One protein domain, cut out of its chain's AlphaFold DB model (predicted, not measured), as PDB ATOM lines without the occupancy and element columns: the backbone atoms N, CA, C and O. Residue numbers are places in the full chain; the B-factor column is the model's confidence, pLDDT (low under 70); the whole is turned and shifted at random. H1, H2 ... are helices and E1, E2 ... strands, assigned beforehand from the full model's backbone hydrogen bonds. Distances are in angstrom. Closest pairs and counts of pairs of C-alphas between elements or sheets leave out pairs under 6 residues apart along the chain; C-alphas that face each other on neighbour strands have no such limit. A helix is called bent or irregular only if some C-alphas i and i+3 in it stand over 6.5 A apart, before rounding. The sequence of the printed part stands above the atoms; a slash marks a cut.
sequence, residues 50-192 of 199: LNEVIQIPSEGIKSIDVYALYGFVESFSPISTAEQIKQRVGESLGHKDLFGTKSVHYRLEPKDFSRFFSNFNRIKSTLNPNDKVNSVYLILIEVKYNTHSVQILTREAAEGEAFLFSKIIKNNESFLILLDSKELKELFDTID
ATOM      1  N   LEU A  50      16.973 -70.905  72.263       81.19
ATOM      2  CA  LEU A  50      17.281 -71.220  70.859       81.19
ATOM      3  C   LEU A  50      17.801 -69.987  70.101       81.19
ATOM      4  O   LEU A  50      18.839 -70.044  69.440       81.19
ATOM      5  N   ASN A  51      17.112 -68.858  70.271       77.75
ATOM      6  CA  ASN A  51      17.454 -67.578  69.654       77.75
ATOM      7  C   ASN A  51      18.776 -66.963  70.161       77.75
ATOM      8  O   ASN A  51      19.263 -66.016  69.549       77.75
ATOM      9  N   GLU A  52      19.358 -67.482  71.245       76.25
ATOM     10  CA  GLU A  52      20.664 -67.068  71.779       76.25
ATOM     11  C   GLU A  52      21.820 -67.924  71.245       76.25
ATOM     12  O   GLU A  52      22.982 -67.539  71.378       76.25
ATOM     13  N   VAL A  53      21.533 -69.099  70.674       72.38
ATOM     14  CA  VAL A  53      22.563 -70.082  70.312       72.38
ATOM     15  C   VAL A  53      22.845 -70.109  68.828       72.38
ATOM     16  O   VAL A  53      24.009 -70.078  68.433       72.38
ATOM     17  N   ILE A  54      21.811 -70.243  67.996       72.69
ATOM     18  CA  ILE A  54      22.046 -70.568  66.595       72.69
ATOM     19  C   ILE A  54      20.884 -70.182  65.691       72.69
ATOM     20  O   ILE A  54      19.731 -70.515  65.941       72.69
ATOM     21  N   GLN A  55      21.229 -69.543  64.575       77.25
ATOM     22  CA  GLN A  55      20.390 -69.543  63.386       77.25
ATOM     23  C   GLN A  55      20.823 -70.694  62.487       77.25
ATOM     24  O   GLN A  55      22.014 -70.866  62.198       77.25
ATOM     25  N   ILE A  56      19.855 -71.486  62.043       79.06
ATOM     26  CA  ILE A  56      20.109 -72.562  61.091       79.06
ATOM     27  C   ILE A  56      19.824 -72.004  59.687       79.06
ATOM     28  O   ILE A  56      18.695 -71.574  59.428       79.06
ATOM     29  N   PRO A  57      20.835 -71.927  58.797       80.88
ATOM     30  CA  PRO A  57      20.669 -71.317  57.483       80.88
ATOM     31  C   PRO A  57      19.798 -72.194  56.585       80.88
ATOM     32  O   PRO A  57      19.930 -73.416  56.587       80.88
ATOM     33  N   SER A  58      18.944 -71.564  55.778       83.56
ATOM     34  CA  SER A  58      18.065 -72.276  54.835       83.56
ATOM     35  C   SER A  58      18.748 -72.667  53.513       83.56
ATOM     36  O   SER A  58      18.206 -73.452  52.737       83.56
ATOM     37  N   GLU A  59      19.941 -72.136  53.243       85.44
ATOM     38  CA  GLU A  59      20.656 -72.331  51.980       85.44
ATOM     39  C   GLU A  59      21.431 -73.657  51.934       85.44
ATOM     40  O   GLU A  59      22.003 -74.102  52.927       85.44
ATOM     41  N   GLY A  60      21.503 -74.277  50.751       88.25
ATOM     42  CA  GLY A  60      22.346 -75.458  50.515       88.25
ATOM     43  C   GLY A  60      21.855 -76.752  51.176       88.25
ATOM     44  O   GLY A  60      22.647 -77.680  51.377       88.25
ATOM     45  N   ILE A  61      20.568 -76.813  51.522       92.62
ATOM     46  CA  ILE A  61      19.937 -77.957  52.181       92.62
ATOM     47  C   ILE A  61      19.618 -79.048  51.165       92.62
ATOM     48  O   ILE A  61      19.007 -78.797  50.129       92.62
ATOM     49  N   LYS A  62      20.008 -80.279  51.497       94.44
ATOM     50  CA  LYS A  62      19.651 -81.489  50.755       94.44
ATOM     51  C   LYS A  62      18.354 -82.108  51.250       94.44
ATOM     52  O   LYS A  62      17.523 -82.507  50.443       94.44
ATOM     53  N   SER A  63      18.208 -82.242  52.565       94.88
ATOM     54  CA  SER A  63      17.012 -82.820  53.174       94.88
ATOM     55  C   SER A  63      16.807 -82.311  54.591       94.88
ATOM     56  O   SER A  63      17.756 -81.913  55.273       94.88
ATOM     57  N   ILE A  64      15.550 -82.365  55.021       94.19
ATOM     58  CA  ILE A  64      15.154 -82.222  56.415       94.19
ATOM     59  C   ILE A  64      14.326 -83.458  56.744       94.19
ATOM     60  O   ILE A  64      13.264 -83.672  56.157       94.19
ATOM     61  N   ASP A  65      14.858 -84.286  57.632       93.31
ATOM     62  CA  ASP A  65      14.238 -85.525  58.084       93.31
ATOM     63  C   ASP A  65      13.802 -85.345  59.549       93.31
ATOM     64  O   ASP A  65      14.591 -84.918  60.394       93.31
ATOM     65  N   VAL A  66      12.543 -85.652  59.851       91.12
ATOM     66  CA  VAL A  66      11.957 -85.579  61.194       91.12
ATOM     67  C   VAL A  66      11.620 -86.987  61.656       91.12
ATOM     68  O   VAL A  66      10.898 -87.716  60.977       91.12
ATOM     69  N   TYR A  67      12.118 -87.350  62.830       88.69
ATOM     70  CA  TYR A  67      11.853 -88.612  63.509       88.69
ATOM     71  C   TYR A  67      11.226 -88.283  64.859       88.69
ATOM     72  O   TYR A  67      11.842 -87.581  65.657       88.69
ATOM     73  N   ALA A  68      10.017 -88.765  65.118       83.69
ATOM     74  CA  ALA A  68       9.300 -88.476  66.352       83.69
ATOM     75  C   ALA A  68       8.707 -89.745  66.964       83.69
ATOM     76  O   ALA A  68       8.230 -90.630  66.251       83.69
ATOM     77  N   LEU A  69       8.723 -89.807  68.292       80.12
ATOM     78  CA  LEU A  69       8.004 -90.769  69.119       80.12
ATOM     79  C   LEU A  69       7.102 -89.989  70.077       80.12
ATOM     80  O   LEU A  69       7.551 -89.035  70.718       80.12
ATOM     81  N   TYR A  70       5.844 -90.405  70.161       75.06
ATOM     82  CA  TYR A  70       4.820 -89.835  71.030       75.06
ATOM     83  C   TYR A  70       4.171 -90.949  71.840       75.06
ATOM     84  O   TYR A  70       3.653 -91.875  71.223       75.06
ATOM     85  N   GLY A  71       4.142 -90.855  73.169       65.31
ATOM     86  CA  GLY A  71       3.509 -91.858  74.038       65.31
ATOM     87  C   GLY A  71       4.307 -92.144  75.308       65.31
ATOM     88  O   GLY A  71       5.361 -91.550  75.517       65.31
ATOM     89  N   PHE A  72       3.792 -93.029  76.170       53.91
ATOM     90  CA  PHE A  72       4.494 -93.455  77.383       53.91
ATOM     91  C   PHE A  72       5.711 -94.279  76.983       53.91
ATOM     92  O   PHE A  72       5.567 -95.408  76.513       53.91
ATOM     93  N   VAL A  73       6.903 -93.714  77.156       54.59
ATOM     94  CA  VAL A  73       8.137 -94.427  76.869       54.59
ATOM     95  C   VAL A  73       8.802 -94.814  78.174       54.59
ATOM     96  O   VAL A  73       9.139 -93.998  79.022       54.59
ATOM     97  N   GLU A  74       8.870 -96.121  78.399       45.75
ATOM     98  CA  GLU A  74       9.336 -96.682  79.654       45.75
ATOM     99  C   GLU A  74      10.832 -96.363  79.815       45.75
ATOM    100  O   GLU A  74      11.702 -96.997  79.220       45.75
ATOM    101  N   SER A  75      11.130 -95.331  80.609       43.94
ATOM    102  CA  SER A  75      12.465 -94.955  81.091       43.94
ATOM    103  C   SER A  75      13.553 -94.910  80.012       43.94
ATOM    104  O   SER A  75      14.422 -95.787  79.941       43.94
ATOM    105  N   PHE A  76      13.585 -93.858  79.192       48.25
ATOM    106  CA  PHE A  76      14.769 -93.629  78.378       48.25
ATOM    107  C   PHE A  76      15.926 -93.030  79.173       48.25
ATOM    108  O   PHE A  76      15.770 -92.185  80.053       48.25
ATOM    109  N   SER A  77      17.132 -93.476  78.810       45.84
ATOM    110  CA  SER A  77      18.384 -92.832  79.206       45.84
ATOM    111  C   SER A  77      18.279 -91.318  78.963       45.84
ATOM    112  O   SER A  77      17.791 -90.927  77.897       45.84
ATOM    113  N   PRO A  78      18.754 -90.463  79.893       52.16
ATOM    114  CA  PRO A  78      18.509 -89.016  79.885       52.16
ATOM    115  C   PRO A  78      18.969 -88.286  78.611       52.16
ATOM    116  O   PRO A  78      18.632 -87.119  78.420       52.16
ATOM    117  N   ILE A  79      19.730 -88.947  77.728       56.34
ATOM    118  CA  ILE A  79      20.153 -88.420  76.431       56.34
ATOM    119  C   ILE A  79      20.174 -89.567  75.406       56.34
ATOM    120  O   ILE A  79      21.102 -90.376  75.398       56.34
ATOM    121  N   SER A  80      19.182 -89.626  74.514       65.75
ATOM    122  CA  SER A  80      19.219 -90.529  73.352       65.75
ATOM    123  C   SER A  80      20.100 -89.940  72.240       65.75
ATOM    124  O   SER A  80      20.107 -88.727  72.012       65.75
ATOM    125  N   THR A  81      20.871 -90.777  71.542       79.56
ATOM    126  CA  THR A  81      21.613 -90.370  70.335       79.56
ATOM    127  C   THR A  81      20.688 -90.324  69.118       79.56
ATOM    128  O   THR A  81      19.631 -90.956  69.113       79.56
ATOM    129  N   ALA A  82      21.088 -89.611  68.057       85.50
ATOM    130  CA  ALA A  82      20.322 -89.572  66.807       85.50
ATOM    131  C   ALA A  82      20.040 -90.983  66.266       85.50
ATOM    132  O   ALA A  82      18.914 -91.298  65.891       85.50
ATOM    133  N   GLU A  83      21.041 -91.859  66.322       86.56
ATOM    134  CA  GLU A  83      20.944 -93.224  65.809       86.56
ATOM    135  C   GLU A  83      20.011 -94.098  66.650       86.56
ATOM    136  O   GLU A  83      19.239 -94.871  66.089       86.56
ATOM    137  N   GLN A  84      19.994 -93.914  67.973       80.75
ATOM    138  CA  GLN A  84      19.027 -94.585  68.847       80.75
ATOM    139  C   GLN A  84      17.588 -94.147  68.549       80.75
ATOM    140  O   GLN A  84      16.686 -94.983  68.520       80.75
ATOM    141  N   ILE A  85      17.363 -92.852  68.295       82.75
ATOM    142  CA  ILE A  85      16.033 -92.338  67.933       82.75
ATOM    143  C   ILE A  85      15.596 -92.908  66.580       82.75
ATOM    144  O   ILE A  85      14.489 -93.433  66.469       82.75
ATOM    145  N   LYS A  86      16.469 -92.867  65.565       88.12
ATOM    146  CA  LYS A  86      16.174 -93.414  64.230       88.12
ATOM    147  C   LYS A  86      15.871 -94.906  64.273       88.12
ATOM    148  O   LYS A  86      14.900 -95.326  63.650       88.12
ATOM    149  N   GLN A  87      16.671 -95.687  65.003       83.81
ATOM    150  CA  GLN A  87      16.461 -97.127  65.146       83.81
ATOM    151  C   GLN A  87      15.068 -97.417  65.713       83.81
ATOM    152  O   GLN A  87      14.309 -98.166  65.106       83.81
ATOM    153  N   ARG A  88      14.693 -96.759  66.814       78.38
ATOM    154  CA  ARG A  88      13.390 -96.973  67.460       78.38
ATOM    155  C   ARG A  88      12.217 -96.534  66.603       78.38
ATOM    156  O   ARG A  88      11.217 -97.245  66.531       78.38
ATOM    157  N   VAL A  89      12.329 -95.371  65.957       81.88
ATOM    158  CA  VAL A  89      11.302 -94.931  65.007       81.88
ATOM    159  C   VAL A  89      11.157 -95.976  63.909       81.88
ATOM    160  O   VAL A  89      10.036 -96.398  63.659       81.88
ATOM    161  N   GLY A  90      12.269 -96.455  63.341       82.81
ATOM    162  CA  GLY A  90      12.300 -97.525  62.344       82.81
ATOM    163  C   GLY A  90      11.608 -98.813  62.795       82.81
ATOM    164  O   GLY A  90      10.755 -99.319  62.074       82.81
ATOM    165  N   GLU A  91      11.928 -99.305  63.991       75.50
ATOM    166  CA  GLU A  91      11.324-100.507  64.589       75.50
ATOM    167  C   GLU A  91       9.820-100.336  64.863       75.50
ATOM    168  O   GLU A  91       9.058-101.294  64.756       75.50
ATOM    169  N   SER A  92       9.383 -99.115  65.176       70.56
ATOM    170  CA  SER A  92       7.996 -98.812  65.556       70.56
ATOM    171  C   SER A  92       7.127 -98.320  64.391       70.56
ATOM    172  O   SER A  92       5.924 -98.127  64.562       70.56
ATOM    173  N   LEU A  93       7.699 -98.065  63.205       70.88
ATOM    174  CA  LEU A  93       6.965 -97.501  62.066       70.88
ATOM    175  C   LEU A  93       5.769 -98.395  61.699       70.88
ATOM    176  O   LEU A  93       5.905 -99.589  61.434       70.88
ATOM    177  N   GLY A  94       4.574 -97.800  61.697       61.50
ATOM    178  CA  GLY A  94       3.323 -98.498  61.384       61.50
ATOM    179  C   GLY A  94       2.754 -99.367  62.512       61.50
ATOM    180  O   GLY A  94       1.685 -99.945  62.326       61.50
ATOM    181  N   HIS A  95       3.402 -99.427  63.679       56.16
ATOM    182  CA  HIS A  95       2.933-100.174  64.843       56.16
ATOM    183  C   HIS A  95       2.522 -99.206  65.959       56.16
ATOM    184  O   HIS A  95       3.250 -98.274  66.288       56.16
ATOM    185  N   LYS A  96       1.339 -99.422  66.545       59.00
ATOM    186  CA  LYS A  96       1.022 -98.877  67.870       59.00
ATOM    187  C   LYS A  96       1.479 -99.911  68.881       59.00
ATOM    188  O   LYS A  96       1.033-101.056  68.797       59.00
ATOM    189  N   ASP A  97       2.362 -99.531  69.791       59.06
ATOM    190  CA  ASP A  97       2.698-100.418  70.900       59.06
ATOM    191  C   ASP A  97       1.513-100.544  71.879       59.06
ATOM    192  O   ASP A  97       0.478 -99.877  71.748       59.06
ATOM    193  N   LEU A  98       1.660-101.425  72.871       51.34
ATOM    194  CA  LEU A  98       0.652-101.672  73.910       51.34
ATOM    195  C   LEU A  98       0.318-100.423  74.747       51.34
ATOM    196  O   LEU A  98      -0.715-100.401  75.414       51.34
ATOM    197  N   PHE A  99       1.156 -99.388  74.687       58.69
ATOM    198  CA  PHE A  99       1.024 -98.134  75.423       58.69
ATOM    199  C   PHE A  99       0.468 -96.997  74.555       58.69
ATOM    200  O   PHE A  99       0.288 -95.875  75.029       58.69
ATOM    201  N   GLY A 100       0.143 -97.281  73.289       61.69
ATOM    202  CA  GLY A 100      -0.375 -96.299  72.346       61.69
ATOM    203  C   GLY A 100       0.695 -95.369  71.774       61.69
ATOM    204  O   GLY A 100       0.330 -94.349  71.180       61.69
ATOM    205  N   THR A 101       1.980 -95.715  71.911       67.94
ATOM    206  CA  THR A 101       3.082 -94.960  71.323       67.94
ATOM    207  C   THR A 101       2.950 -94.955  69.809       67.94
ATOM    208  O   THR A 101       2.748 -95.990  69.169       67.94
ATOM    209  N   LYS A 102       3.057 -93.765  69.223       74.88
ATOM    210  CA  LYS A 102       3.070 -93.548  67.781       74.88
ATOM    211  C   LYS A 102       4.457 -93.070  67.381       74.88
ATOM    212  O   LYS A 102       4.948 -92.080  67.922       74.88
ATOM    213  N   SER A 103       5.065 -93.741  66.408       79.31
ATOM    214  CA  SER A 103       6.264 -93.243  65.741       79.31
ATOM    215  C   SER A 103       5.917 -92.595  64.404       79.31
ATOM    216  O   SER A 103       4.973 -92.993  63.716       79.31
ATOM    217  N   VAL A 104       6.680 -91.567  64.042       80.38
ATOM    218  CA  VAL A 104       6.563 -90.871  62.762       80.38
ATOM    219  C   VAL A 104       7.959 -90.638  62.203       80.38
ATOM    220  O   VAL A 104       8.851 -90.165  62.905       80.38
ATOM    221  N   HIS A 105       8.135 -90.953  60.922       87.88
ATOM    222  CA  HIS A 105       9.260 -90.489  60.122       87.88
ATOM    223  C   HIS A 105       8.706 -89.704  58.938       87.88
ATOM    224  O   HIS A 105       7.910 -90.233  58.162       87.88
ATOM    225  N   TYR A 106       9.124 -88.451  58.814       86.62
ATOM    226  CA  TYR A 106       8.671 -87.555  57.764       86.62
ATOM    227  C   TYR A 106       9.852 -86.802  57.160       86.62
ATOM    228  O   TYR A 106      10.645 -86.190  57.874       86.62
ATOM    229  N   ARG A 107       9.952 -86.829  55.831       91.75
ATOM    230  CA  ARG A 107      10.881 -85.990  55.077       91.75
ATOM    231  C   ARG A 107      10.113 -84.796  54.538       91.75
ATOM    232  O   ARG A 107       9.139 -84.982  53.817       91.75
ATOM    233  N   LEU A 108      10.577 -83.592  54.858       91.00
ATOM    234  CA  LEU A 108       9.968 -82.377  54.330       91.00
ATOM    235  C   LEU A 108      10.189 -82.286  52.819       91.00
ATOM    236  O   LEU A 108      11.279 -82.579  52.317       91.00
ATOM    237  N   GLU A 109       9.172 -81.799  52.119       90.50
ATOM    238  CA  GLU A 109       9.291 -81.421  50.717       90.50
ATOM    239  C   GLU A 109      10.167 -80.162  50.577       90.50
ATOM    240  O   GLU A 109      10.042 -79.231  51.380       90.50
ATOM    241  N   PRO A 110      11.019 -80.058  49.537       91.31
ATOM    242  CA  PRO A 110      11.916 -78.912  49.361       91.31
ATOM    243  C   PRO A 110      11.218 -77.546  49.358       91.31
ATOM    244  O   PRO A 110      11.782 -76.556  49.827       91.31
ATOM    245  N   LYS A 111       9.971 -77.487  48.873       90.56
ATOM    246  CA  LYS A 111       9.147 -76.266  48.860       90.56
ATOM    247  C   LYS A 111       8.857 -75.717  50.267       90.56
ATOM    248  O   LYS A 111       8.632 -74.519  50.411       90.56
ATOM    249  N   ASP A 112       8.894 -76.569  51.291       89.56
ATOM    250  CA  ASP A 112       8.523 -76.222  52.663       89.56
ATOM    251  C   ASP A 112       9.731 -75.807  53.518       89.56
ATOM    252  O   ASP A 112       9.556 -75.289  54.621       89.56
ATOM    253  N   PHE A 113      10.964 -75.955  53.015       90.62
ATOM    254  CA  PHE A 113      12.186 -75.666  53.778       90.62
ATOM    255  C   PHE A 113      12.250 -74.214  54.263       90.62
ATOM    256  O   PHE A 113      12.529 -73.965  55.433       90.62
ATOM    257  N   SER A 114      11.957 -73.239  53.398       88.56
ATOM    258  CA  SER A 114      12.007 -71.821  53.786       88.56
ATOM    259  C   SER A 114      11.025 -71.510  54.922       88.56
ATOM    260  O   SER A 114      11.387 -70.872  55.914       88.56
ATOM    261  N   ARG A 115       9.800 -72.043  54.822       88.81
ATOM    262  CA  ARG A 115       8.763 -71.899  55.850       88.81
ATOM    263  C   ARG A 115       9.167 -72.590  57.152       88.81
ATOM    264  O   ARG A 115       9.017 -71.990  58.213       88.81
ATOM    265  N   PHE A 116       9.732 -73.797  57.062       90.25
ATOM    266  CA  PHE A 116      10.281 -74.531  58.202       90.25
ATOM    267  C   PHE A 116      11.284 -73.677  58.983       90.25
ATOM    268  O   PHE A 116      11.081 -73.453  60.172       90.25
ATOM    269  N   PHE A 117      12.321 -73.135  58.332       88.75
ATOM    270  CA  PHE A 117      13.330 -72.326  59.031       88.75
ATOM    271  C   PHE A 117      12.794 -71.000  59.533       88.75
ATOM    272  O   PHE A 117      13.191 -70.567  60.611       88.75
ATOM    273  N   SER A 118      11.904 -70.349  58.780       87.00
ATOM    274  CA  SER A 118      11.274 -69.113  59.240       87.00
ATOM    275  C   SER A 118      10.543 -69.336  60.563       87.00
ATOM    276  O   SER A 118      10.723 -68.561  61.497       87.00
ATOM    277  N   ASN A 119       9.788 -70.428  60.674       88.81
ATOM    278  CA  ASN A 119       9.073 -70.772  61.898       88.81
ATOM    279  C   ASN A 119      10.014 -71.288  62.993       88.81
ATOM    280  O   ASN A 119       9.931 -70.827  64.125       88.81
ATOM    281  N   PHE A 120      10.953 -72.177  62.661       87.94
ATOM    282  CA  PHE A 120      11.894 -72.745  63.627       87.94
ATOM    283  C   PHE A 120      12.769 -71.660  64.272       87.94
ATOM    284  O   PHE A 120      12.883 -71.599  65.490       87.94
ATOM    285  N   ASN A 121      13.322 -70.738  63.476       85.62
ATOM    286  CA  ASN A 121      14.143 -69.631  63.983       85.62
ATOM    287  C   ASN A 121      13.329 -68.591  64.779       85.62
ATOM    288  O   ASN A 121      13.917 -67.733  65.438       85.62
ATOM    289  N   ARG A 122      11.993 -68.635  64.708       83.81
ATOM    290  CA  ARG A 122      11.100 -67.795  65.515       83.81
ATOM    291  C   ARG A 122      10.751 -68.418  66.859       83.81
ATOM    292  O   ARG A 122      10.195 -67.679  67.670       83.81
ATOM    293  N   ILE A 123      11.087 -69.693  67.094       83.81
ATOM    294  CA  ILE A 123      10.802 -70.344  68.370       83.81
ATOM    295  C   ILE A 123      11.532 -69.588  69.483       83.81
ATOM    296  O   ILE A 123      12.766 -69.503  69.517       83.81
ATOM    297  N   LYS A 124      10.759 -69.006  70.392       74.62
ATOM    298  CA  LYS A 124      11.228 -68.328  71.588       74.62
ATOM    299  C   LYS A 124      11.205 -69.325  72.724       74.62
ATOM    300  O   LYS A 124      10.170 -69.858  73.090       74.62
ATOM    301  N   SER A 125      12.344 -69.516  73.369       67.00
ATOM    302  CA  SER A 125      12.379 -70.268  74.618       67.00
ATOM    303  C   SER A 125      11.886 -69.372  75.759       67.00
ATOM    304  O   SER A 125      12.675 -68.741  76.469       67.00
ATOM    305  N   THR A 126      10.570 -69.238  75.906       62.12
ATOM    306  CA  THR A 126       9.958 -68.561  77.054       62.12
ATOM    307  C   THR A 126       9.667 -69.572  78.149       62.12
ATOM    308  O   THR A 126       8.773 -70.396  78.033       62.12
ATOM    309  N   LEU A 127      10.431 -69.501  79.242       60.66
ATOM    310  CA  LEU A 127      10.169 -70.264  80.459       60.66
ATOM    311  C   LEU A 127       8.917 -69.702  81.146       60.66
ATOM    312  O   LEU A 127       9.018 -68.850  82.026       60.66
ATOM    313  N   ASN A 128       7.734 -70.140  80.717       63.38
ATOM    314  CA  ASN A 128       6.498 -69.889  81.445       63.38
ATOM    315  C   ASN A 128       6.211 -71.096  82.352       63.38
ATOM    316  O   ASN A 128       5.820 -72.143  81.847       63.38
ATOM    317  N   PRO A 129       6.368 -70.980  83.681       59.31
ATOM    318  CA  PRO A 129       6.202 -72.110  84.600       59.31
ATOM    319  C   PRO A 129       4.767 -72.659  84.656       59.31
ATOM    320  O   PRO A 129       4.545 -73.726  85.222       59.31
ATOM    321  N   ASN A 130       3.793 -71.933  84.099       65.75
ATOM    322  CA  ASN A 130       2.405 -72.384  84.002       65.75
ATOM    323  C   ASN A 130       2.128 -73.197  82.739       65.75
ATOM    324  O   ASN A 130       1.108 -73.885  82.670       65.75
ATOM    325  N   ASP A 131       3.004 -73.100  81.742       67.25
ATOM    326  CA  ASP A 131       2.896 -73.936  80.563       67.25
ATOM    327  C   ASP A 131       3.341 -75.334  80.965       67.25
ATOM    328  O   ASP A 131       4.347 -75.506  81.642       67.25
ATOM    329  N   LYS A 132       2.521 -76.327  80.642       66.31
ATOM    330  CA  LYS A 132       2.797 -77.727  80.934       66.31
ATOM    331  C   LYS A 132       2.770 -78.486  79.626       66.31
ATOM    332  O   LYS A 132       1.844 -78.323  78.830       66.31
ATOM    333  N   VAL A 133       3.780 -79.313  79.406       66.19
ATOM    334  CA  VAL A 133       3.757 -80.297  78.342       66.19
ATOM    335  C   VAL A 133       2.739 -81.356  78.757       66.19
ATOM    336  O   VAL A 133       2.886 -82.001  79.793       66.19
ATOM    337  N   ASN A 134       1.685 -81.507  77.960       62.81
ATOM    338  CA  ASN A 134       0.590 -82.444  78.232       62.81
ATOM    339  C   ASN A 134       0.896 -83.870  77.749       62.81
ATOM    340  O   ASN A 134       0.013 -84.724  77.730       62.81
ATOM    341  N   SER A 135       2.107 -84.119  77.248       63.34
ATOM    342  CA  SER A 135       2.476 -85.387  76.624       63.34
ATOM    343  C   SER A 135       3.984 -85.566  76.547       63.34
ATOM    344  O   SER A 135       4.745 -84.602  76.547       63.34
ATOM    345  N   VAL A 136       4.405 -86.816  76.437       67.50
ATOM    346  CA  VAL A 136       5.810 -87.190  76.354       67.50
ATOM    347  C   VAL A 136       6.228 -87.294  74.887       67.50
ATOM    348  O   VAL A 136       5.585 -87.991  74.096       67.50
ATOM    349  N   TYR A 137       7.304 -86.590  74.528       73.19
ATOM    350  CA  TYR A 137       7.819 -86.527  73.160       73.19
ATOM    351  C   TYR A 137       9.320 -86.795  73.112       73.19
ATOM    352  O   TYR A 137      10.083 -86.252  73.912       73.19
ATOM    353  N   LEU A 138       9.745 -87.551  72.101       79.88
ATOM    354  CA  LEU A 138      11.143 -87.658  71.697       79.88
ATOM    355  C   LEU A 138      11.256 -87.346  70.205       79.88
ATOM    356  O   LEU A 138      10.674 -88.049  69.381       79.88
ATOM    357  N   ILE A 139      11.986 -86.286  69.861       83.81
ATOM    358  CA  ILE A 139      12.047 -85.750  68.501       83.81
ATOM    359  C   ILE A 139      13.506 -85.586  68.087       83.81
ATOM    360  O   ILE A 139      14.325 -85.025  68.815       83.81
ATOM    361  N   LEU A 140      13.812 -86.038  66.879       89.81
ATOM    362  CA  LEU A 140      15.013 -85.698  66.138       89.81
ATOM    363  C   LEU A 140      14.609 -84.952  64.867       89.81
ATOM    364  O   LEU A 140      13.845 -85.468  64.053       89.81
ATOM    365  N   ILE A 141      15.190 -83.775  64.667       91.88
ATOM    366  CA  ILE A 141      15.199 -83.077  63.383       91.88
ATOM    367  C   ILE A 141      16.626 -83.134  62.847       91.88
ATOM    368  O   ILE A 141      17.557 -82.644  63.487       91.88
ATOM    369  N   GLU A 142      16.808 -83.731  61.675       94.25
ATOM    370  CA  GLU A 142      18.093 -83.823  60.993       94.25
ATOM    371  C   GLU A 142      18.063 -82.981  59.716       94.25
ATOM    372  O   GLU A 142      17.355 -83.292  58.760       94.25
ATOM    373  N   VAL A 143      18.860 -81.914  59.698       94.12
ATOM    374  CA  VAL A 143      19.062 -81.059  58.526       94.12
ATOM    375  C   VAL A 143      20.368 -81.466  57.859       94.12
ATOM    376  O   VAL A 143      21.444 -81.327  58.447       94.12
ATOM    377  N   LYS A 144      20.297 -81.968  56.627       94.38
ATOM    378  CA  LYS A 144      21.473 -82.368  55.845       94.38
ATOM    379  C   LYS A 144      21.844 -81.285  54.848       94.38
ATOM    380  O   LYS A 144      21.037 -80.916  53.998       94.38
ATOM    381  N   TYR A 145      23.095 -80.852  54.899       91.44
ATOM    382  CA  TYR A 145      23.719 -79.984  53.905       91.44
ATOM    383  C   TYR A 145      24.656 -80.795  53.007       91.44
ATOM    384  O   TYR A 145      24.901 -81.984  53.220       91.44
ATOM    385  N   ASN A 146      25.229 -80.145  51.992       86.69
ATOM    386  CA  ASN A 146      26.277 -80.751  51.165       86.69
ATOM    387  C   ASN A 146      27.516 -81.184  51.966       86.69
ATOM    388  O   ASN A 146      28.140 -82.176  51.605       86.69
ATOM    389  N   THR A 147      27.863 -80.444  53.019       86.31
ATOM    390  CA  THR A 147      29.156 -80.562  53.713       86.31
ATOM    391  C   THR A 147      29.051 -81.039  55.157       86.31
ATOM    392  O   THR A 147      30.044 -81.482  55.721       86.31
ATOM    393  N   HIS A 148      27.874 -80.931  55.770       88.12
ATOM    394  CA  HIS A 148      27.658 -81.238  57.180       88.12
ATOM    395  C   HIS A 148      26.186 -81.566  57.444       88.12
ATOM    396  O   HIS A 148      25.337 -81.471  56.556       88.12
ATOM    397  N   SER A 149      25.881 -81.937  58.683       90.56
ATOM    398  CA  SER A 149      24.509 -82.047  59.170       90.56
ATOM    399  C   SER A 149      24.347 -81.268  60.468       90.56
ATOM    400  O   SER A 149      25.314 -81.038  61.199       90.56
ATOM    401  N   VAL A 150      23.117 -80.837  60.719       90.81
ATOM    402  CA  VAL A 150      22.688 -80.284  61.999       90.81
ATOM    403  C   VAL A 150      21.628 -81.219  62.556       90.81
ATOM    404  O   VAL A 150      20.646 -81.516  61.878       90.81
ATOM    405  N   GLN A 151      21.838 -81.691  63.780       91.69
ATOM    406  CA  GLN A 151      20.898 -82.559  64.482       91.69
ATOM    407  C   GLN A 151      20.315 -81.805  65.666       91.69
ATOM    408  O   GLN A 151      21.058 -81.231  66.459       91.69
ATOM    409  N   ILE A 152      18.996 -81.819  65.789       89.12
ATOM    410  CA  ILE A 152      18.254 -81.191  66.880       89.12
ATOM    411  C   ILE A 152      17.513 -82.312  67.583       89.12
ATOM    412  O   ILE A 152      16.601 -82.908  67.018       89.12
ATOM    413  N   LEU A 153      17.966 -82.632  68.784       85.81
ATOM    414  CA  LEU A 153      17.517 -83.777  69.565       85.81
ATOM    415  C   LEU A 153      16.781 -83.251  70.786       85.81
ATOM    416  O   LEU A 153      17.412 -82.576  71.596       85.81
ATOM    417  N   THR A 154      15.501 -83.555  70.961       79.38
ATOM    418  CA  THR A 154      14.850 -83.330  72.257       79.38
ATOM    419  C   THR A 154      15.244 -84.453  73.213       79.38
ATOM    420  O   THR A 154      15.576 -85.563  72.790       79.38
ATOM    421  N   ARG A 155      15.214 -84.187  74.518       70.44
ATOM    422  CA  ARG A 155      15.066 -85.262  75.501       70.44
ATOM    423  C   ARG A 155      13.593 -85.631  75.621       70.44
ATOM    424  O   ARG A 155      12.720 -84.893  75.165       70.44
ATOM    425  N   GLU A 156      13.348 -86.742  76.295       64.88
ATOM    426  CA  GLU A 156      12.018 -87.090  76.770       64.88
ATOM    427  C   GLU A 156      11.566 -86.056  77.811       64.88
ATOM    428  O   GLU A 156      12.180 -85.926  78.876       64.88
ATOM    429  N   ALA A 157      10.553 -85.263  77.475       61.59
ATOM    430  CA  ALA A 157       9.923 -84.362  78.431       61.59
ATOM    431  C   ALA A 157       8.849 -85.122  79.202       61.59
ATOM    432  O   ALA A 157       7.966 -85.720  78.589       61.59
ATOM    433  N   ALA A 158       8.921 -85.101  80.532       62.12
ATOM    434  CA  ALA A 158       7.855 -85.641  81.358       62.12
ATOM    435  C   ALA A 158       6.605 -84.752  81.273       62.12
ATOM    436  O   ALA A 158       6.691 -83.532  81.088       62.12
ATOM    437  N   GLU A 159       5.438 -85.365  81.452       63.12
ATOM    438  CA  GLU A 159       4.191 -84.620  81.593       63.12
ATOM    439  C   GLU A 159       4.314 -83.605  82.744       63.12
ATOM    440  O   GLU A 159       4.782 -83.924  83.840       63.12
ATOM    441  N   GLY A 160       3.917 -82.359  82.488       63.47
ATOM    442  CA  GLY A 160       4.009 -81.273  83.463       63.47
ATOM    443  C   GLY A 160       5.317 -80.477  83.448       63.47
ATOM    444  O   GLY A 160       5.412 -79.498  84.187       63.47
ATOM    445  N   GLU A 161       6.295 -80.831  82.610       69.19
ATOM    446  CA  GLU A 161       7.433 -79.945  82.332       69.19
ATOM    447  C   GLU A 161       6.981 -78.685  81.590       69.19
ATOM    448  O   GLU A 161       5.988 -78.716  80.874       69.19
ATOM    449  N   ALA A 162       7.697 -77.570  81.728       64.56
ATOM    450  CA  ALA A 162       7.300 -76.317  81.077       64.56
ATOM    451  C   ALA A 162       7.891 -76.111  79.675       64.56
ATOM    452  O   ALA A 162       7.552 -75.154  78.983       64.56
ATOM    453  N   PHE A 163       8.802 -76.986  79.248       68.25
ATOM    454  CA  PHE A 163       9.589 -76.808  78.034       68.25
ATOM    455  C   PHE A 163      10.276 -78.112  77.630       68.25
ATOM    456  O   PHE A 163      10.461 -79.015  78.441       68.25
ATOM    457  N   LEU A 164      10.682 -78.192  76.363       74.94
ATOM    458  CA  LEU A 164      11.427 -79.320  75.818       74.94
ATOM    459  C   LEU A 164      12.917 -79.005  75.864       74.94
ATOM    460  O   LEU A 164      13.423 -78.154  75.127       74.94
ATOM    461  N   PHE A 165      13.656 -79.719  76.699       76.12
ATOM    462  CA  PHE A 165      15.108 -79.640  76.636       76.12
ATOM    463  C   PHE A 165      15.610 -80.323  75.384       76.12
ATOM    464  O   PHE A 165      15.189 -81.432  75.057       76.12
ATOM    465  N   SER A 166      16.532 -79.662  74.701       79.62
ATOM    466  CA  SER A 166      17.078 -80.168  73.457       79.62
ATOM    467  C   SER A 166      18.573 -79.929  73.357       79.62
ATOM    468  O   SER A 166      19.158 -79.104  74.057       79.62
ATOM    469  N   LYS A 167      19.205 -80.675  72.464       84.50
ATOM    470  CA  LYS A 167      20.609 -80.553  72.114       84.50
ATOM    471  C   LYS A 167      20.715 -80.340  70.616       84.50
ATOM    472  O   LYS A 167      20.225 -81.162  69.843       84.50
ATOM    473  N   ILE A 168      21.385 -79.265  70.219       85.50
ATOM    474  CA  ILE A 168      21.794 -79.054  68.834       85.50
ATOM    475  C   ILE A 168      23.224 -79.547  68.680       85.50
ATOM    476  O   ILE A 168      24.102 -79.103  69.415       85.50
ATOM    477  N   ILE A 169      23.455 -80.439  67.720       85.62
ATOM    478  CA  ILE A 169      24.785 -80.873  67.299       85.62
ATOM    479  C   ILE A 169      25.051 -80.293  65.913       85.62
ATOM    480  O   ILE A 169      24.320 -80.586  64.964       85.62
ATOM    481  N   LYS A 170      26.099 -79.479  65.789       83.19
ATOM    482  CA  LYS A 170      26.558 -78.901  64.521       83.19
ATOM    483  C   LYS A 170      28.076 -78.909  64.496       83.19
ATOM    484  O   LYS A 170      28.699 -78.397  65.413       83.19
ATOM    485  N   ASN A 171      28.671 -79.450  63.433       81.50
ATOM    486  CA  ASN A 171      30.129 -79.472  63.248       81.50
ATOM    487  C   ASN A 171      30.893 -80.031  64.470       81.50
ATOM    488  O   ASN A 171      31.923 -79.492  64.855       81.50
ATOM    489  N   ASN A 172      30.374 -81.100  65.086       78.81
ATOM    490  CA  ASN A 172      30.877 -81.719  66.325       78.81
ATOM    491  C   ASN A 172      30.784 -80.852  67.597       78.81
ATOM    492  O   ASN A 172      31.152 -81.319  68.672       78.81
ATOM    493  N   GLU A 173      30.233 -79.643  67.517       82.00
ATOM    494  CA  GLU A 173      29.882 -78.833  68.682       82.00
ATOM    495  C   GLU A 173      28.459 -79.159  69.137       82.00
ATOM    496  O   GLU A 173      27.567 -79.401  68.320       82.00
ATOM    497  N   SER A 174      28.251 -79.189  70.454       82.56
ATOM    498  CA  SER A 174      26.955 -79.478  71.070       82.56
ATOM    499  C   SER A 174      26.489 -78.306  71.920       82.56
ATOM    500  O   SER A 174      27.222 -77.834  72.787       82.56
ATOM    501  N   PHE A 175      25.242 -77.892  71.721       84.62
ATOM    502  CA  PHE A 175      24.615 -76.810  72.467       84.62
ATOM    503  C   PHE A 175      23.347 -77.314  73.140       84.62
ATOM    504  O   PHE A 175      22.452 -77.827  72.468       84.62
ATOM    505  N   LEU A 176      23.262 -77.154  74.460       82.25
ATOM    506  CA  LEU A 176      22.025 -77.385  75.197       82.25
ATOM    507  C   LEU A 176      21.110 -76.178  75.017       82.25
ATOM    508  O   LEU A 176      21.511 -75.043  75.289       82.25
ATOM    509  N   ILE A 177      19.894 -76.437  74.551       82.12
ATOM    510  CA  ILE A 177      18.885 -75.418  74.302       82.12
ATOM    511  C   ILE A 177      17.548 -75.780  74.938       82.12
ATOM    512  O   ILE A 177      17.234 -76.947  75.175       82.12
ATOM    513  N   LEU A 178      16.738 -74.756  75.157       81.50
ATOM    514  CA  LEU A 178      15.343 -74.891  75.545       81.50
ATOM    515  C   LEU A 178      14.455 -74.679  74.317       81.50
ATOM    516  O   LEU A 178      14.666 -73.724  73.573       81.50
ATOM    517  N   LEU A 179      13.462 -75.532  74.095       81.50
ATOM    518  CA  LEU A 179      12.443 -75.351  73.061       81.50
ATOM    519  C   LEU A 179      11.071 -75.206  73.717       81.50
ATOM    520  O   LEU A 179      10.724 -75.958  74.628       81.50
ATOM    521  N   ASP A 180      10.290 -74.242  73.242       81.00
ATOM    522  CA  ASP A 180       8.894 -74.113  73.638       81.00
ATOM    523  C   ASP A 180       8.078 -75.239  72.990       81.00
ATOM    524  O   ASP A 180       8.127 -75.448  71.775       81.00
ATOM    525  N   SER A 181       7.366 -76.009  73.814       76.25
ATOM    526  CA  SER A 181       6.606 -77.173  73.346       76.25
ATOM    527  C   SER A 181       5.416 -76.790  72.460       76.25
ATOM    528  O   SER A 181       5.106 -77.519  71.515       76.25
ATOM    529  N   LYS A 182       4.773 -75.643  72.723       79.88
ATOM    530  CA  LYS A 182       3.625 -75.159  71.950       79.88
ATOM    531  C   LYS A 182       4.086 -74.643  70.602       79.88
ATOM    532  O   LYS A 182       3.544 -75.060  69.586       79.88
ATOM    533  N   GLU A 183       5.121 -73.809  70.577       83.00
ATOM    534  CA  GLU A 183       5.647 -73.276  69.316       83.00
ATOM    535  C   GLU A 183       6.279 -74.382  68.453       83.00
ATOM    536  O   GLU A 183       6.194 -74.340  67.224       83.00
ATOM    537  N   LEU A 184       6.854 -75.424  69.069       82.62
ATOM    538  CA  LEU A 184       7.311 -76.606  68.336       82.62
ATOM    539  C   LEU A 184       6.140 -77.408  67.744       82.62
ATOM    540  O   LEU A 184       6.228 -77.881  66.610       82.62
ATOM    541  N   LYS A 185       5.024 -77.538  68.472       80.88
ATOM    542  CA  LYS A 185       3.788 -78.122  67.933       80.88
ATOM    543  C   LYS A 185       3.239 -77.297  66.775       80.88
ATOM    544  O   LYS A 185       2.964 -77.860  65.720       80.88
ATOM    545  N   GLU A 186       3.168 -75.979  66.926       83.75
ATOM    546  CA  GLU A 186       2.750 -75.070  65.857       83.75
ATOM    547  C   GLU A 186       3.649 -75.184  64.623       83.75
ATOM    548  O   GLU A 186       3.142 -75.206  63.500       83.75
ATOM    549  N   LEU A 187       4.969 -75.313  64.802       86.31
ATOM    550  CA  LEU A 187       5.900 -75.567  63.703       86.31
ATOM    551  C   LEU A 187       5.482 -76.811  62.910       86.31
ATOM    552  O   LEU A 187       5.359 -76.729  61.688       86.31
ATOM    553  N   PHE A 188       5.249 -77.939  63.584       81.69
ATOM    554  CA  PHE A 188       4.893 -79.194  62.919       81.69
ATOM    555  C   PHE A 188       3.499 -79.173  62.290       81.69
ATOM    556  O   PHE A 188       3.361 -79.581  61.135       81.69
ATOM    557  N   ASP A 189       2.508 -78.612  62.982       81.44
ATOM    558  CA  ASP A 189       1.150 -78.431  62.456       81.44
ATOM    559  C   ASP A 189       1.145 -77.539  61.202       81.44
ATOM    560  O   ASP A 189       0.324 -77.701  60.300       81.44
ATOM    561  N   THR A 190       2.095 -76.606  61.111       76.00
ATOM    562  CA  THR A 190       2.226 -75.692  59.974       76.00
ATOM    563  C   THR A 190       2.845 -76.348  58.733       76.00
ATOM    564  O   THR A 190       2.590 -75.898  57.610       76.00
ATOM    565  N   ILE A 191       3.677 -77.376  58.917       70.19
ATOM    566  CA  ILE A 191       4.370 -78.082  57.829       70.19
ATOM    567  C   ILE A 191       3.460 -79.151  57.232       70.19
ATOM    568  O   ILE A 191       3.287 -79.191  56.018       70.19
ATOM    569  N   ASP A 192       2.874 -79.998  58.079       69.00
ATOM    570  CA  ASP A 192       1.900 -80.999  57.652       69.00
ATOM    571  C   ASP A 192       0.904 -81.296  58.792       69.00
ATOM    572  O   ASP A 192       1.169 -82.146  59.653       69.00
TER     573      ASP A 192
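Overview. This is residues 50 to 192 of the 199 residues of an uncharacterized protein of Morococcus cerebrosus (UniProt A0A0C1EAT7). One twisted sheet of six strands forms a wall, with H2 lying across the E2, E1 and E3 part of one face. H3 is over the opposite face, with H4 side by side with it and only grazing the sheet with its residues 181 to 188, and the short H1 is on the same face as H3, at the E6 edge. The 143 printed residues run H1 E1 H2 E2 H3 E3 E4 E5 E6 H4, and the antiparallel sheet has the order E2 E1 E3 E4 E5 E6. The class is mixed, helices and strands; the whole is compact, with a radius of gyration of the C-alphas of 14.6 A and spans of 41 by 35 by 29 A.

Along the chain. H1, residues 50 to 53, begins at C-alpha 50 (17.281, -71.220, 70.859). E1, residues 61 to 70, measures 26.9 A; H2, residues 82 to 92, 15.5 A. E2 is residues 102 to 107, and H3 is residues 110 to 120, 15.5 A. H3 is irregular, with C-alphas 111 and 114 7.2 A apart. E3, residues 137 to 145, measures 25.8 A and begins at C-alpha 137 (7.819, -86.527, 73.160). E4 is residues 149 to 154, E5 164 to 170 and E6 173 to 179. H4, residues 181 to 191, measures 15.7 A and ends at C-alpha 191 (4.370, -78.082, 57.829).

Arrangement. E2 and E6 are the edge strands. N 68 and O 104 are 2.9 A apart between E1 and E2, and N 67 and O 140 2.8 A between E1 and E3. E3 to E6 form a meander, each strand the antiparallel neighbour of the one before; within hydrogen-bond range are N 143 and O 150, 2.8 A, N 153 and O 167, 2.9 A, and N 168 and O 175, 2.9 A. E2, H3 and E3 make a split strand-helix-strand unit, two strands running the same way with E1 between them, its crossover right-handed. H2 is on the sheet at a height of 8.3 A; its closest C-alphas to E2 are Val 89 and Ser 103, 5.4 A. H3 is on the opposite face from H2 and on the same face as H1. H3 and H4 touch at a shallow tilt of 20 degrees, opposite ways, closest at the C-alphas of Asn 119 and Leu 187, 6.0 A. Every O i to N i+4 pair is within hydrogen-bond range in H2 and H4, and 5 of 7 in H3; H1 is too short for such a pair.

Size, cuts and confidence. The C-alphas of Glu 59 and Leu 98 are the two farthest apart, 41.7 A. The printed part has no cut. The links E1 to H2 and H3 to E3 are long. The mean pLDDT of the printed part is 77.5; residues 71 to 80, 94 to 101, 125 to 136, 156 to 163 and 192 are under 70.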